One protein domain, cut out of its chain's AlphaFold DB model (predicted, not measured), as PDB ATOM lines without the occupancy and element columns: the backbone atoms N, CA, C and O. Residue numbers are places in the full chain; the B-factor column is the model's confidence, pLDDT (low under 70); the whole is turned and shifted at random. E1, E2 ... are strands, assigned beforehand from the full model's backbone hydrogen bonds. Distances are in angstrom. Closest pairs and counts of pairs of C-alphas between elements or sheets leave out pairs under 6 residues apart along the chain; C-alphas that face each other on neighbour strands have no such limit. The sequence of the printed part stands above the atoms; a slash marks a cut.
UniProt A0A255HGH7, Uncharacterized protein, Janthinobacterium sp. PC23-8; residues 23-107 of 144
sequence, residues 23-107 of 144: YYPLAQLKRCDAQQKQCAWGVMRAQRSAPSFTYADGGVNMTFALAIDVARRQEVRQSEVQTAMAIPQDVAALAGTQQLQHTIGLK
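This is residues 23 to 107 of the 144 residues of an uncharacterized protein of Janthinobacterium sp. PC23-8 (UniProt A0A255HGH7). A long, narrow, twisted ribbon of E4 and E7 runs most of the length, with E3 beside one end of E4 and E2 beside the other. At the E2 end two hairpin arms spread to opposite sides of the ribbon: E1 with the first part of E2, which bends, and E5 with E6, which meets E2 near that bend. The printed part has 85 residues, with seven named strands in the order E1 to E7 and no named helix; the class is all strand. E1, E2, E3, E4 and E7 form a branched sheet and E5 with E6 a second one, both with antiparallel neighbours. The whole is loose, with a radius of gyration of the C-alphas of 17.0 A, and flat, spanning 55 by 40 by 16 A.

Find C-alpha 27 at (-55.686, 4.175, 6.542); from there E1 runs through residues 27 to 32, 16.5 A. E2 is residues 39 to 48, 27.1 A, and E3 is residues 52 to 56, 12.9 A. At C-alpha 59, (-23.095, 12.362, 5.243), begins E4, residues 59 to 71, the longest strand by residues at 38.6 A. Next come E5, residues 73 to 78, 16.8 A, and E6, residues 81 to 86, 17.0 A. E7, residues 96 to 107, covers 34.7 A and ends at C-alpha 107, (-25.886, 15.310, 6.552).

Begin at E4, which has three neighbours. E7 lies on one side of it, antiparallel at 165 degrees; look for N 66 and O 100, 2.8 A apart and within hydrogen-bond range. On the other side of E4, E3 lies beside residues 59 to 63, with N 61 and O 54 at 2.8 A, and E2 beside residues 65 to 71, with N 69 and O 45 at 2.8 A. E3 and E4 are a hairpin. E2 bends by 53 degrees at residue 43, and with E1 it forms a hairpin, where N 29 and O 42 are 2.8 A apart. In the hairpin of E5 and E6, N 76 and O 83 are 2.9 A apart. The two sheets form a sandwich, two sheets face to face, their strands at 42 degrees; the closest C-alphas of E2 and E5 are those of Val 43 and Gln 74, 6.0 A apart. E4 and E5 meet only through their link.

The two C-alphas farthest apart are those of Asp 57 and Asp 90, at 54.9 A. The printed part has no cut and no long link; the links E1 to E2 and E6 to E7 are short, the others tight. The mean pLDDT of the printed part is 89.6, and no printed residue is under 70.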
ATOM      1  N   TYR A  23     -44.157  -1.596   7.441       84.69
ATOM      2  CA  TYR A  23     -45.521  -1.612   6.952       84.69
ATOM      3  C   TYR A  23     -46.348  -0.653   7.793       84.69
ATOM      4  O   TYR A  23     -46.306  -0.707   9.021       84.69
ATOM      5  N   TYR A  24     -47.120   0.199   7.134       83.19
ATOM      6  CA  TYR A  24     -47.933   1.182   7.838       83.19
ATOM      7  C   TYR A  24     -49.299   0.594   8.203       83.19
ATOM      8  O   TYR A  24     -49.794  -0.298   7.501       83.19
ATOM      9  N   PRO A  25     -49.941   1.112   9.264       85.69
ATOM     10  CA  PRO A  25     -51.339   0.817   9.542       85.69
ATOM     11  C   PRO A  25     -52.228   1.117   8.332       85.69
ATOM     12  O   PRO A  25     -51.968   2.049   7.568       85.69
ATOM     13  N   LEU A  26     -53.308   0.346   8.184       90.31
ATOM     14  CA  LEU A  26     -54.337   0.649   7.193       90.31
ATOM     15  C   LEU A  26     -54.944   2.027   7.477       90.31
ATOM     16  O   LEU A  26     -55.290   2.330   8.619       90.31
ATOM     17  N   ALA A  27     -55.115   2.835   6.432       89.44
ATOM     18  CA  ALA A  27     -55.686   4.175   6.542       89.44
ATOM     19  C   ALA A  27     -56.795   4.389   5.511       89.44
ATOM     20  O   ALA A  27     -56.704   3.897   4.388       89.44
ATOM     21  N   GLN A  28     -57.830   5.153   5.863       91.50
ATOM     22  CA  GLN A  28     -58.834   5.587   4.890       91.50
ATOM     23  C   GLN A  28     -58.354   6.845   4.176       91.50
ATOM     24  O   GLN A  28     -57.956   7.821   4.810       91.50
ATOM     25  N   LEU A  29     -58.430   6.827   2.854       89.88
ATOM     26  CA  LEU A  29     -58.127   7.957   1.995       89.88
ATOM     27  C   LEU A  29     -59.407   8.504   1.393       89.88
ATOM     28  O   LEU A  29     -60.279   7.745   0.974       89.88
ATOM     29  N   LYS A  30     -59.458   9.826   1.283       91.12
ATOM     30  CA  LYS A  30     -60.487  10.562   0.558       91.12
ATOM     31  C   LYS A  30     -59.813  11.365  -0.542       91.12
ATOM     32  O   LYS A  30     -58.908  12.149  -0.261       91.12
ATOM     33  N   ARG A  31     -60.278  11.216  -1.778       88.75
ATOM     34  CA  ARG A  31     -59.883  12.082  -2.892       88.75
ATOM     35  C   ARG A  31     -61.135  12.642  -3.541       88.75
ATOM     36  O   ARG A  31     -62.051  11.887  -3.846       88.75
ATOM     37  N   CYS A  32     -61.166  13.953  -3.733       89.88
ATOM     38  CA  CYS A  32     -62.265  14.631  -4.404       89.88
ATOM     39  C   CYS A  32     -61.807  15.220  -5.736       89.88
ATOM     40  O   CYS A  32     -60.609  15.427  -5.942       89.88
ATOM     41  N   ASP A  33     -62.760  15.489  -6.623       89.69
ATOM     42  CA  ASP A  33     -62.528  16.326  -7.796       89.69
ATOM     43  C   ASP A  33     -62.046  17.738  -7.399       89.69
ATOM     44  O   ASP A  33     -62.084  18.140  -6.231       89.69
ATOM     45  N   ALA A  34     -61.591  18.515  -8.386       88.44
ATOM     46  CA  ALA A  34     -61.074  19.868  -8.161       88.44
ATOM     47  C   ALA A  34     -62.107  20.828  -7.533       88.44
ATOM     48  O   ALA A  34     -61.732  21.837  -6.945       88.44
ATOM     49  N   GLN A  35     -63.400  20.517  -7.650       89.94
ATOM     50  CA  GLN A  35     -64.510  21.318  -7.136       89.94
ATOM     51  C   GLN A  35     -64.998  20.820  -5.764       89.94
ATOM     52  O   GLN A  35     -65.925  21.398  -5.202       89.94
ATOM     53  N   GLN A  36     -64.378  19.760  -5.231       85.75
ATOM     54  CA  GLN A  36     -64.739  19.046  -4.005       85.75
ATOM     55  C   GLN A  36     -66.173  18.492  -3.975       85.75
ATOM     56  O   GLN A  36     -66.695  18.198  -2.898       85.75
ATOM     57  N   LYS A  37     -66.823  18.336  -5.133       86.00
ATOM     58  CA  LYS A  37     -68.237  17.929  -5.209       86.00
ATOM     59  C   LYS A  37     -68.405  16.420  -5.251       86.00
ATOM     60  O   LYS A  37     -69.337  15.894  -4.647       86.00
ATOM     61  N   GLN A  38     -67.506  15.722  -5.935       88.62
ATOM     62  CA  GLN A  38     -67.494  14.267  -5.989       88.62
ATOM     63  C   GLN A  38     -66.240  13.749  -5.305       88.62
ATOM     64  O   GLN A  38     -65.125  14.129  -5.660       88.62
ATOM     65  N   CYS A  39     -66.425  12.882  -4.311       92.56
ATOM     66  CA  CYS A  39     -65.334  12.280  -3.562       92.56
ATOM     67  C   CYS A  39     -65.418  10.760  -3.623       92.56
ATOM     68  O   CYS A  39     -66.490  10.181  -3.461       92.56
ATOM     69  N   ALA A  40     -64.263  10.133  -3.794       93.88
ATOM     70  CA  ALA A  40     -64.081   8.700  -3.697       93.88
ATOM     71  C   ALA A  40     -63.243   8.366  -2.461       93.88
ATOM     72  O   ALA A  40     -62.349   9.125  -2.066       93.88
ATOM     73  N   TRP A  41     -63.540   7.217  -1.867       95.00
ATOM     74  CA  TRP A  41     -62.872   6.717  -0.676       95.00
ATOM     75  C   TRP A  41     -62.202   5.380  -0.944       95.00
ATOM     76  O   TRP A  41     -62.741   4.531  -1.651       95.00
ATOM     77  N   GLY A  42     -61.036   5.169  -0.350       94.38
ATOM     78  CA  GLY A  42     -60.309   3.908  -0.441       94.38
ATOM     79  C   GLY A  42     -59.598   3.597   0.861       94.38
ATOM     80  O   GLY A  42     -59.367   4.481   1.681       94.38
ATOM     81  N   VAL A  43     -59.242   2.336   1.050       94.38
ATOM     82  CA  VAL A  43     -58.342   1.908   2.113       94.38
ATOM     83  C   VAL A  43     -56.947   1.777   1.527       94.38
ATOM     84  O   VAL A  43     -56.746   1.058   0.549       94.38
ATOM     85  N   MET A  44     -55.998   2.479   2.132       92.38
ATOM     86  CA  MET A  44     -54.585   2.433   1.807       92.38
ATOM     87  C   MET A  44     -53.887   1.335   2.590       92.38
ATOM     88  O   MET A  44     -53.982   1.270   3.818       92.38
ATOM     89  N   ARG A  45     -53.096   0.551   1.869       91.69
ATOM     90  CA  ARG A  45     -52.005  -0.253   2.394       91.69
ATOM     91  C   ARG A  45     -50.704   0.326   1.856       91.69
ATOM     92  O   ARG A  45     -50.542   0.450   0.646       91.69
ATOM     93  N   ALA A  46     -49.787   0.675   2.748       89.38
ATOM     94  CA  ALA A  46     -48.483   1.203   2.374       89.38
ATOM     95  C   ALA A  46     -47.360   0.352   2.974       89.38
ATOM     96  O   ALA A  46     -47.506  -0.231   4.054       89.38
ATOM     97  N   GLN A  47     -46.223   0.318   2.286       89.44
ATOM     98  CA  GLN A  47     -45.015  -0.368   2.722       89.44
ATOM     99  C   GLN A  47     -43.776   0.402   2.267       89.44
ATOM    100  O   GLN A  47     -43.631   0.725   1.090       89.44
ATOM    101  N   ARG A  48     -42.841   0.626   3.187       87.81
ATOM    102  CA  ARG A  48     -41.488   1.092   2.890       87.81
ATOM    103  C   ARG A  48     -40.540  -0.103   2.798       87.81
ATOM    104  O   ARG A  48     -40.548  -0.976   3.665       87.81
ATOM    105  N   SER A  49     -39.688  -0.140   1.777       90.00
ATOM    106  CA  SER A  49     -38.638  -1.156   1.658       90.00
ATOM    107  C   SER A  49     -37.588  -1.021   2.766       90.00
ATOM    108  O   SER A  49     -37.456   0.024   3.414       90.00
ATOM    109  N   ALA A  50     -36.775  -2.065   2.939       87.50
ATOM    110  CA  ALA A  50     -35.502  -1.907   3.628       87.50
ATOM    111  C   ALA A  50     -34.678  -0.821   2.898       87.50
ATOM    112  O   ALA A  50     -34.595  -0.865   1.664       87.50
ATOM    113  N   PRO A  51     -34.140   0.180   3.612       86.88
ATOM    114  CA  PRO A  51     -33.313   1.211   3.017       86.88
ATOM    115  C   PRO A  51     -31.906   0.680   2.733       86.88
ATOM    116  O   PRO A  51     -31.370  -0.131   3.492       86.88
ATOM    117  N   SER A  52     -31.290   1.183   1.669       87.12
ATOM    118  CA  SER A  52     -29.860   1.041   1.405       87.12
ATOM    119  C   SER A  52     -29.138   2.361   1.658       87.12
ATOM    120  O   SER A  52     -29.735   3.441   1.605       87.12
ATOM    121  N   PHE A  53     -27.845   2.270   1.959       85.69
ATOM    122  CA  PHE A  53     -27.024   3.411   2.345       85.69
ATOM    123  C   PHE A  53     -25.724   3.421   1.551       85.69
ATOM    124  O   PHE A  53     -25.073   2.386   1.412       85.69
ATOM    125  N   THR A  54     -25.321   4.598   1.084       89.06
ATOM    126  CA  THR A  54     -23.991   4.825   0.509       89.06
ATOM    127  C   THR A  54     -23.357   6.033   1.176       89.06
ATOM    128  O   THR A  54     -24.022   7.056   1.354       89.06
ATOM    129  N   TYR A  55     -22.076   5.941   1.524       86.62
ATOM    130  CA  TYR A  55     -21.342   7.081   2.067       86.62
ATOM    131  C   TYR A  55     -21.311   8.242   1.070       86.62
ATOM    132  O   TYR A  55     -21.193   8.037  -0.139       86.62
ATOM    133  N   ALA A  56     -21.427   9.454   1.599       88.81
ATOM    134  CA  ALA A  56     -21.296  10.702   0.865       88.81
ATOM    135  C   ALA A  56     -20.427  11.664   1.686       88.81
ATOM    136  O   ALA A  56     -20.261  11.482   2.895       88.81
ATOM    137  N   ASP A  57     -19.867  12.687   1.048       89.50
ATOM    138  CA  ASP A  57     -19.068  13.666   1.784       89.50
ATOM    139  C   ASP A  57     -19.928  14.388   2.839       89.50
ATOM    140  O   ASP A  57     -21.020  14.884   2.549       89.50
ATOM    141  N   GLY A  58     -19.468  14.372   4.091       88.88
ATOM    142  CA  GLY A  58     -20.203  14.911   5.240       88.88
ATOM    143  C   GLY A  58     -21.532  14.212   5.575       88.88
ATOM    144  O   GLY A  58     -22.330  14.778   6.331       88.88
ATOM    145  N   GLY A  59     -21.802  13.013   5.042       89.88
ATOM    146  CA  GLY A  59     -23.095  12.362   5.243       89.88
ATOM    147  C   GLY A  59     -23.266  10.965   4.647       89.88
ATOM    148  O   GLY A  59     -22.320  10.216   4.404       89.88
ATOM    149  N   VAL A  60     -24.527  10.595   4.432       89.12
ATOM    150  CA  VAL A  60     -24.939   9.313   3.850       89.12
ATOM    151  C   VAL A  60     -26.113   9.555   2.910       89.12
ATOM    152  O   VAL A  60     -27.077  10.217   3.283       89.12
ATOM    153  N   ASN A  61     -26.079   8.973   1.714       90.88
ATOM    154  CA  ASN A  61     -27.274   8.879   0.883       90.88
ATOM    155  C   ASN A  61     -28.076   7.652   1.308       90.88
ATOM    156  O   ASN A  61     -27.565   6.531   1.290       90.88
ATOM    157  N   MET A  62     -29.331   7.868   1.682       89.00
ATOM    158  CA  MET A  62     -30.294   6.820   1.988       89.00
ATOM    159  C   MET A  62     -31.238   6.642   0.804       89.00
ATOM    160  O   MET A  62     -31.863   7.606   0.365       89.00
ATOM    161  N   THR A  63     -31.378   5.408   0.325       91.38
ATOM    162  CA  THR A  63     -32.322   5.053  -0.741       91.38
ATOM    163  C   THR A  63     -33.362   4.074  -0.219       91.38
ATOM    164  O   THR A  63     -33.014   3.110   0.458       91.38
ATOM    165  N   PHE A  64     -34.635   4.288  -0.535       89.19
ATOM    166  CA  PHE A  64     -35.716   3.353  -0.213       89.19
ATOM    167  C   PHE A  64     -36.851   3.457  -1.232       89.19
ATOM    168  O   PHE A  64     -36.973   4.454  -1.942       89.19
ATOM    169  N   ALA A  65     -37.699   2.433  -1.280       91.69
ATOM    170  CA  ALA A  65     -38.937   2.453  -2.041       91.69
ATOM    171  C   ALA A  65     -40.156   2.557  -1.116       91.69
ATOM    172  O   ALA A  65     -40.157   1.987  -0.023       91.69
ATOM    173  N   LEU A  66     -41.193   3.258  -1.568       89.62
ATOM    174  CA  LEU A  66     -42.523   3.294  -0.969       89.62
ATOM    175  C   LEU A  66     -43.513   2.673  -1.956       89.62
ATOM    176  O   LEU A  66     -43.674   3.168  -3.070       89.62
ATOM    177  N   ALA A  67     -44.170   1.596  -1.545       91.75
ATOM    178  CA  ALA A  67     -45.270   0.980  -2.269       91.75
ATOM    179  C   ALA A  67     -46.589   1.347  -1.588       91.75
ATOM    180  O   ALA A  67     -46.719   1.212  -0.371       91.75
ATOM    181  N   ILE A  68     -47.558   1.799  -2.375       90.44
ATOM    182  CA  ILE A  68     -48.901   2.169  -1.942       90.44
ATOM    183  C   ILE A  68     -49.902   1.419  -2.813       90.44
ATOM    184  O   ILE A  68     -49.811   1.422  -4.039       90.44
ATOM    185  N   ASP A  69     -50.869   0.797  -2.161       93.31
ATOM    186  CA  ASP A  69     -51.993   0.119  -2.781       93.31
ATOM    187  C   ASP A  69     -53.282   0.625  -2.135       93.31
ATOM    188  O   ASP A  69     -53.439   0.599  -0.912       93.31
ATOM    189  N   VAL A  70     -54.194   1.122  -2.959       93.50
ATOM    190  CA  VAL A  70     -55.486   1.649  -2.540       93.50
ATOM    191  C   VAL A  70     -56.566   0.792  -3.167       93.50
ATOM    192  O   VAL A  70     -56.623   0.627  -4.384       93.50
ATOM    193  N   ALA A  71     -57.453   0.273  -2.327       95.31
ATOM    194  CA  ALA A  71     -58.599  -0.505  -2.772       95.31
ATOM    195  C   ALA A  71     -59.804  -0.262  -1.863       95.31
ATOM    196  O   ALA A  71     -59.679   0.267  -0.760       95.31
ATOM    197  N   ARG A  72     -60.989  -0.708  -2.291       95.56
ATOM    198  CA  ARG A  72     -62.207  -0.644  -1.467       95.56
ATOM    199  C   ARG A  72     -62.050  -1.392  -0.139       95.56
ATOM    200  O   ARG A  72     -62.603  -0.952   0.862       95.56
ATOM    201  N   ARG A  73     -61.330  -2.514  -0.129       95.06
ATOM    202  CA  ARG A  73     -61.040  -3.326   1.058       95.06
ATOM    203  C   ARG A  73     -59.563  -3.683   1.060       95.06
ATOM    204  O   ARG A  73     -59.044  -4.101   0.030       95.06
ATOM    205  N   GLN A  74     -58.924  -3.551   2.213       95.38
ATOM    206  CA  GLN A  74     -57.555  -4.002   2.434       95.38
ATOM    207  C   GLN A  74     -57.492  -4.854   3.691       95.38
ATOM    208  O   GLN A  74     -58.246  -4.650   4.647       95.38
ATOM    209  N   GLU A  75     -56.555  -5.793   3.679       91.94
ATOM    210  CA  GLU A  75     -56.230  -6.634   4.821       91.94
ATOM    211  C   GLU A  75     -54.713  -6.693   4.977       91.94
ATOM    212  O   GLU A  75     -53.965  -6.798   3.999       91.94
ATOM    213  N   VAL A  76     -54.261  -6.620   6.222       87.12
ATOM    214  CA  VAL A  76     -52.859  -6.758   6.601       87.12
ATOM    215  C   VAL A  76     -52.774  -7.831   7.672       87.12
ATOM    216  O   VAL A  76     -53.474  -7.776   8.683       87.12
ATOM    217  N   ARG A  77     -51.905  -8.813   7.433       84.25
ATOM    218  CA  ARG A  77     -51.549  -9.855   8.395       84.25
ATOM    219  C   ARG A  77     -50.062  -9.725   8.684       84.25
ATOM    220  O   ARG A  77     -49.247  -9.985   7.803       84.25
ATOM    221  N   GLN A  78     -49.717  -9.284   9.887       76.31
ATOM    222  CA  GLN A  78     -48.337  -9.147  10.342       76.31
ATOM    223  C   GLN A  78     -48.173  -9.814  11.694       76.31
ATOM    224  O   GLN A  78     -48.704  -9.335  12.692       76.31
ATOM    225  N   SER A  79     -47.398 -10.900  11.722       75.31
ATOM    226  CA  SER A  79     -47.187 -11.703  12.926       75.31
ATOM    227  C   SER A  79     -48.528 -12.040  13.599       75.31
ATOM    228  O   SER A  79     -49.357 -12.717  12.993       75.31
ATOM    229  N   GLU A  80     -48.768 -11.532  14.810       75.06
ATOM    230  CA  GLU A  80     -49.976 -11.785  15.602       75.06
ATOM    231  C   GLU A  80     -51.116 -10.791  15.325       75.06
ATOM    232  O   GLU A  80     -52.240 -10.995  15.779       75.06
ATOM    233  N   VAL A  81     -50.864  -9.720  14.564       73.50
ATOM    234  CA  VAL A  81     -51.855  -8.677  14.286       73.50
ATOM    235  C   VAL A  81     -52.477  -8.895  12.911       73.50
ATOM    236  O   VAL A  81     -51.801  -8.906  11.879       73.50
ATOM    237  N   GLN A  82     -53.801  -9.030  12.903       85.75
ATOM    238  CA  GLN A  82     -54.609  -9.043  11.690       85.75
ATOM    239  C   GLN A  82     -55.548  -7.844  11.711       85.75
ATOM    240  O   GLN A  82     -56.310  -7.645  12.653       85.75
ATOM    241  N   THR A  83     -55.489  -7.028  10.667       87.94
ATOM    242  CA  THR A  83     -56.346  -5.852  10.527       87.94
ATOM    243  C   THR A  83     -56.983  -5.860   9.152       87.94
ATOM    244  O   THR A  83     -56.314  -6.095   8.147       87.94
ATOM    245  N   ALA A  84     -58.282  -5.591   9.111       92.94
ATOM    246  CA  ALA A  84     -59.055  -5.460   7.890       92.94
ATOM    247  C   ALA A  84     -59.854  -4.161   7.946       92.94
ATOM    248  O   ALA A  84     -60.344  -3.764   9.004       92.94
ATOM    249  N   MET A  85     -59.995  -3.501   6.803       94.06
ATOM    250  CA  MET A  85     -60.793  -2.288   6.683       94.06
ATOM    251  C   MET A  85     -61.435  -2.242   5.300       94.06
ATOM    252  O   MET A  85     -60.844  -2.698   4.318       94.06
ATOM    253  N   ALA A  86     -62.654  -1.709   5.221       95.31
ATOM    254  CA  ALA A  86     -63.408  -1.613   3.979       95.31
ATOM    255  C   ALA A  86     -64.229  -0.320   3.905       95.31
ATOM    256  O   ALA A  86     -64.713   0.177   4.919       95.31
ATOM    257  N   ILE A  87     -64.408   0.182   2.685       94.06
ATOM    258  CA  ILE A  87     -65.306   1.289   2.349       94.06
ATOM    259  C   ILE A  87     -66.694   0.729   1.975       94.06
ATOM    260  O   ILE A  87     -66.760  -0.150   1.099       94.06
ATOM    261  N   PRO A  88     -67.794   1.233   2.576       93.38
ATOM    262  CA  PRO A  88     -69.172   0.817   2.283       93.38
ATOM    263  C   PRO A  88     -69.534   0.870   0.793       93.38
ATOM    264  O   PRO A  88     -69.047   1.733   0.063       93.38
ATOM    265  N   GLN A  89     -70.365  -0.068   0.324       92.69
ATOM    266  CA  GLN A  89     -70.649  -0.253  -1.110       92.69
ATOM    267  C   GLN A  89     -71.331   0.949  -1.775       92.69
ATOM    268  O   GLN A  89     -71.082   1.210  -2.949       92.69
ATOM    269  N   ASP A  90     -72.137   1.685  -1.019       92.69
ATOM    270  CA  ASP A  90     -72.847   2.904  -1.414       92.69
ATOM    271  C   ASP A  90     -71.926   4.126  -1.577       92.69
ATOM    272  O   ASP A  90     -72.330   5.147  -2.130       92.69
ATOM    273  N   VAL A  91     -70.664   4.019  -1.155       90.69
ATOM    274  CA  VAL A  91     -69.650   5.060  -1.329       90.69
ATOM    275  C   VAL A  91     -68.801   4.764  -2.568       90.69
ATOM    276  O   VAL A  91     -68.347   3.632  -2.784       90.69
ATOM    277  N   ALA A  92     -68.549   5.797  -3.378       92.44
ATOM    278  CA  ALA A  92     -67.658   5.714  -4.533       92.44
ATOM    279  C   ALA A  92     -66.251   5.258  -4.109       92.44
ATOM    280  O   ALA A  92     -65.665   5.808  -3.174       92.44
ATOM    281  N   ALA A  93     -65.708   4.250  -4.794       90.12
ATOM    282  CA  ALA A  93     -64.417   3.666  -4.445       90.12
ATOM    283  C   ALA A  93     -63.256   4.374  -5.143       90.12
ATOM    284  O   ALA A  93     -63.289   4.617  -6.347       90.12
ATOM    285  N   LEU A  94     -62.199   4.629  -4.381       90.69
ATOM    286  CA  LEU A  94     -60.874   4.952  -4.879       90.69
ATOM    287  C   LEU A  94     -60.080   3.648  -5.005       90.69
ATOM    288  O   LEU A  94     -60.082   2.822  -4.089       90.69
ATOM    289  N   ALA A  95     -59.392   3.479  -6.131       90.81
ATOM    290  CA  ALA A  95     -58.471   2.377  -6.347       90.81
ATOM    291  C   ALA A  95     -57.237   2.854  -7.115       90.81
ATOM    292  O   ALA A  95     -57.325   3.785  -7.917       90.81
ATOM    293  N   GLY A  96     -56.099   2.216  -6.869       90.00
ATOM    294  CA  GLY A  96     -54.862   2.508  -7.582       90.00
ATOM    295  C   GLY A  96     -53.636   2.010  -6.838       90.00
ATOM    296  O   GLY A  96     -53.670   1.792  -5.630       90.00
ATOM    297  N   THR A  97     -52.543   1.857  -7.573       90.81
ATOM    298  CA  THR A  97     -51.249   1.445  -7.037       90.81
ATOM    299  C   THR A  97     -50.189   2.468  -7.410       90.81
ATOM    300  O   THR A  97     -50.263   3.119  -8.453       90.81
ATOM    301  N   GLN A  98     -49.197   2.627  -6.542       87.81
ATOM    302  CA  GLN A  98     -48.083   3.532  -6.759       87.81
ATOM    303  C   GLN A  98     -46.823   2.943  -6.139       87.81
ATOM    304  O   GLN A  98     -46.850   2.408  -5.030       87.81
ATOM    305  N   GLN A  99     -45.710   3.060  -6.853       89.50
ATOM    306  CA  GLN A  99     -44.400   2.683  -6.351       89.50
ATOM    307  C   GLN A  99     -43.435   3.832  -6.615       89.50
ATOM    308  O   GLN A  99     -43.243   4.246  -7.756       89.50
ATOM    309  N   LEU A 100     -42.862   4.366  -5.544       88.38
ATOM    310  CA  LEU A 100     -41.919   5.472  -5.586       88.38
ATOM    311  C   LEU A 100     -40.572   5.010  -5.062       88.38
ATOM    312  O   LEU A 100     -40.508   4.267  -4.087       88.38
ATOM    313  N   GLN A 101     -39.498   5.494  -5.675       91.94
ATOM    314  CA  GLN A 101     -38.152   5.358  -5.142       91.94
ATOM    315  C   GLN A 101     -37.644   6.735  -4.728       91.94
ATOM    316  O   GLN A 101     -37.701   7.689  -5.501       91.94
ATOM    317  N   HIS A 102     -37.124   6.823  -3.509       89.19
ATOM    318  CA  HIS A 102     -36.568   8.041  -2.941       89.19
ATOM    319  C   HIS A 102     -35.087   7.837  -2.652       89.19
ATOM    320  O   HIS A 102     -34.697   6.805  -2.109       89.19
ATOM    321  N   THR A 103     -34.277   8.836  -2.998       91.38
ATOM    322  CA  THR A 103     -32.875   8.946  -2.579       91.38
ATOM    323  C   THR A 103     -32.701  10.278  -1.874       91.38
ATOM    324  O   THR A 103     -33.095  11.313  -2.408       91.38
ATOM    325  N   ILE A 104     -32.151  10.252  -0.664       89.81
ATOM    326  CA  ILE A 104     -32.059  11.425   0.204       89.81
ATOM    327  C   ILE A 104     -30.646  11.510   0.764       89.81
ATOM    328  O   ILE A 104     -30.172  10.568   1.398       89.81
ATOM    329  N   GLY A 105     -29.985  12.644   0.539       91.50
ATOM    330  CA  GLY A 105     -28.697  12.953   1.152       91.50
ATOM    331  C   GLY A 105     -28.888  13.453   2.578       91.50
ATOM    332  O   GLY A 105     -29.431  14.535   2.792       91.50
ATOM    333  N   LEU A 106     -28.441  12.669   3.554       90.56
ATOM    334  CA  LEU A 106     -28.497  12.995   4.974       90.56
ATOM    335  C   LEU A 106     -27.138  13.527   5.422       90.56
ATOM    336  O   LEU A 106     -26.148  12.797   5.376       90.56
ATOM    337  N   LYS A 107     -27.085  14.774   5.891       92.62
ATOM    338  CA  LYS A 107     -25.886  15.310   6.552       92.62
ATOM    339  C   LYS A 107     -25.800  14.781   7.981       92.62
ATOM    340  O   LYS A 107     -26.824  14.644   8.654       92.62
TER     341      LYS A 107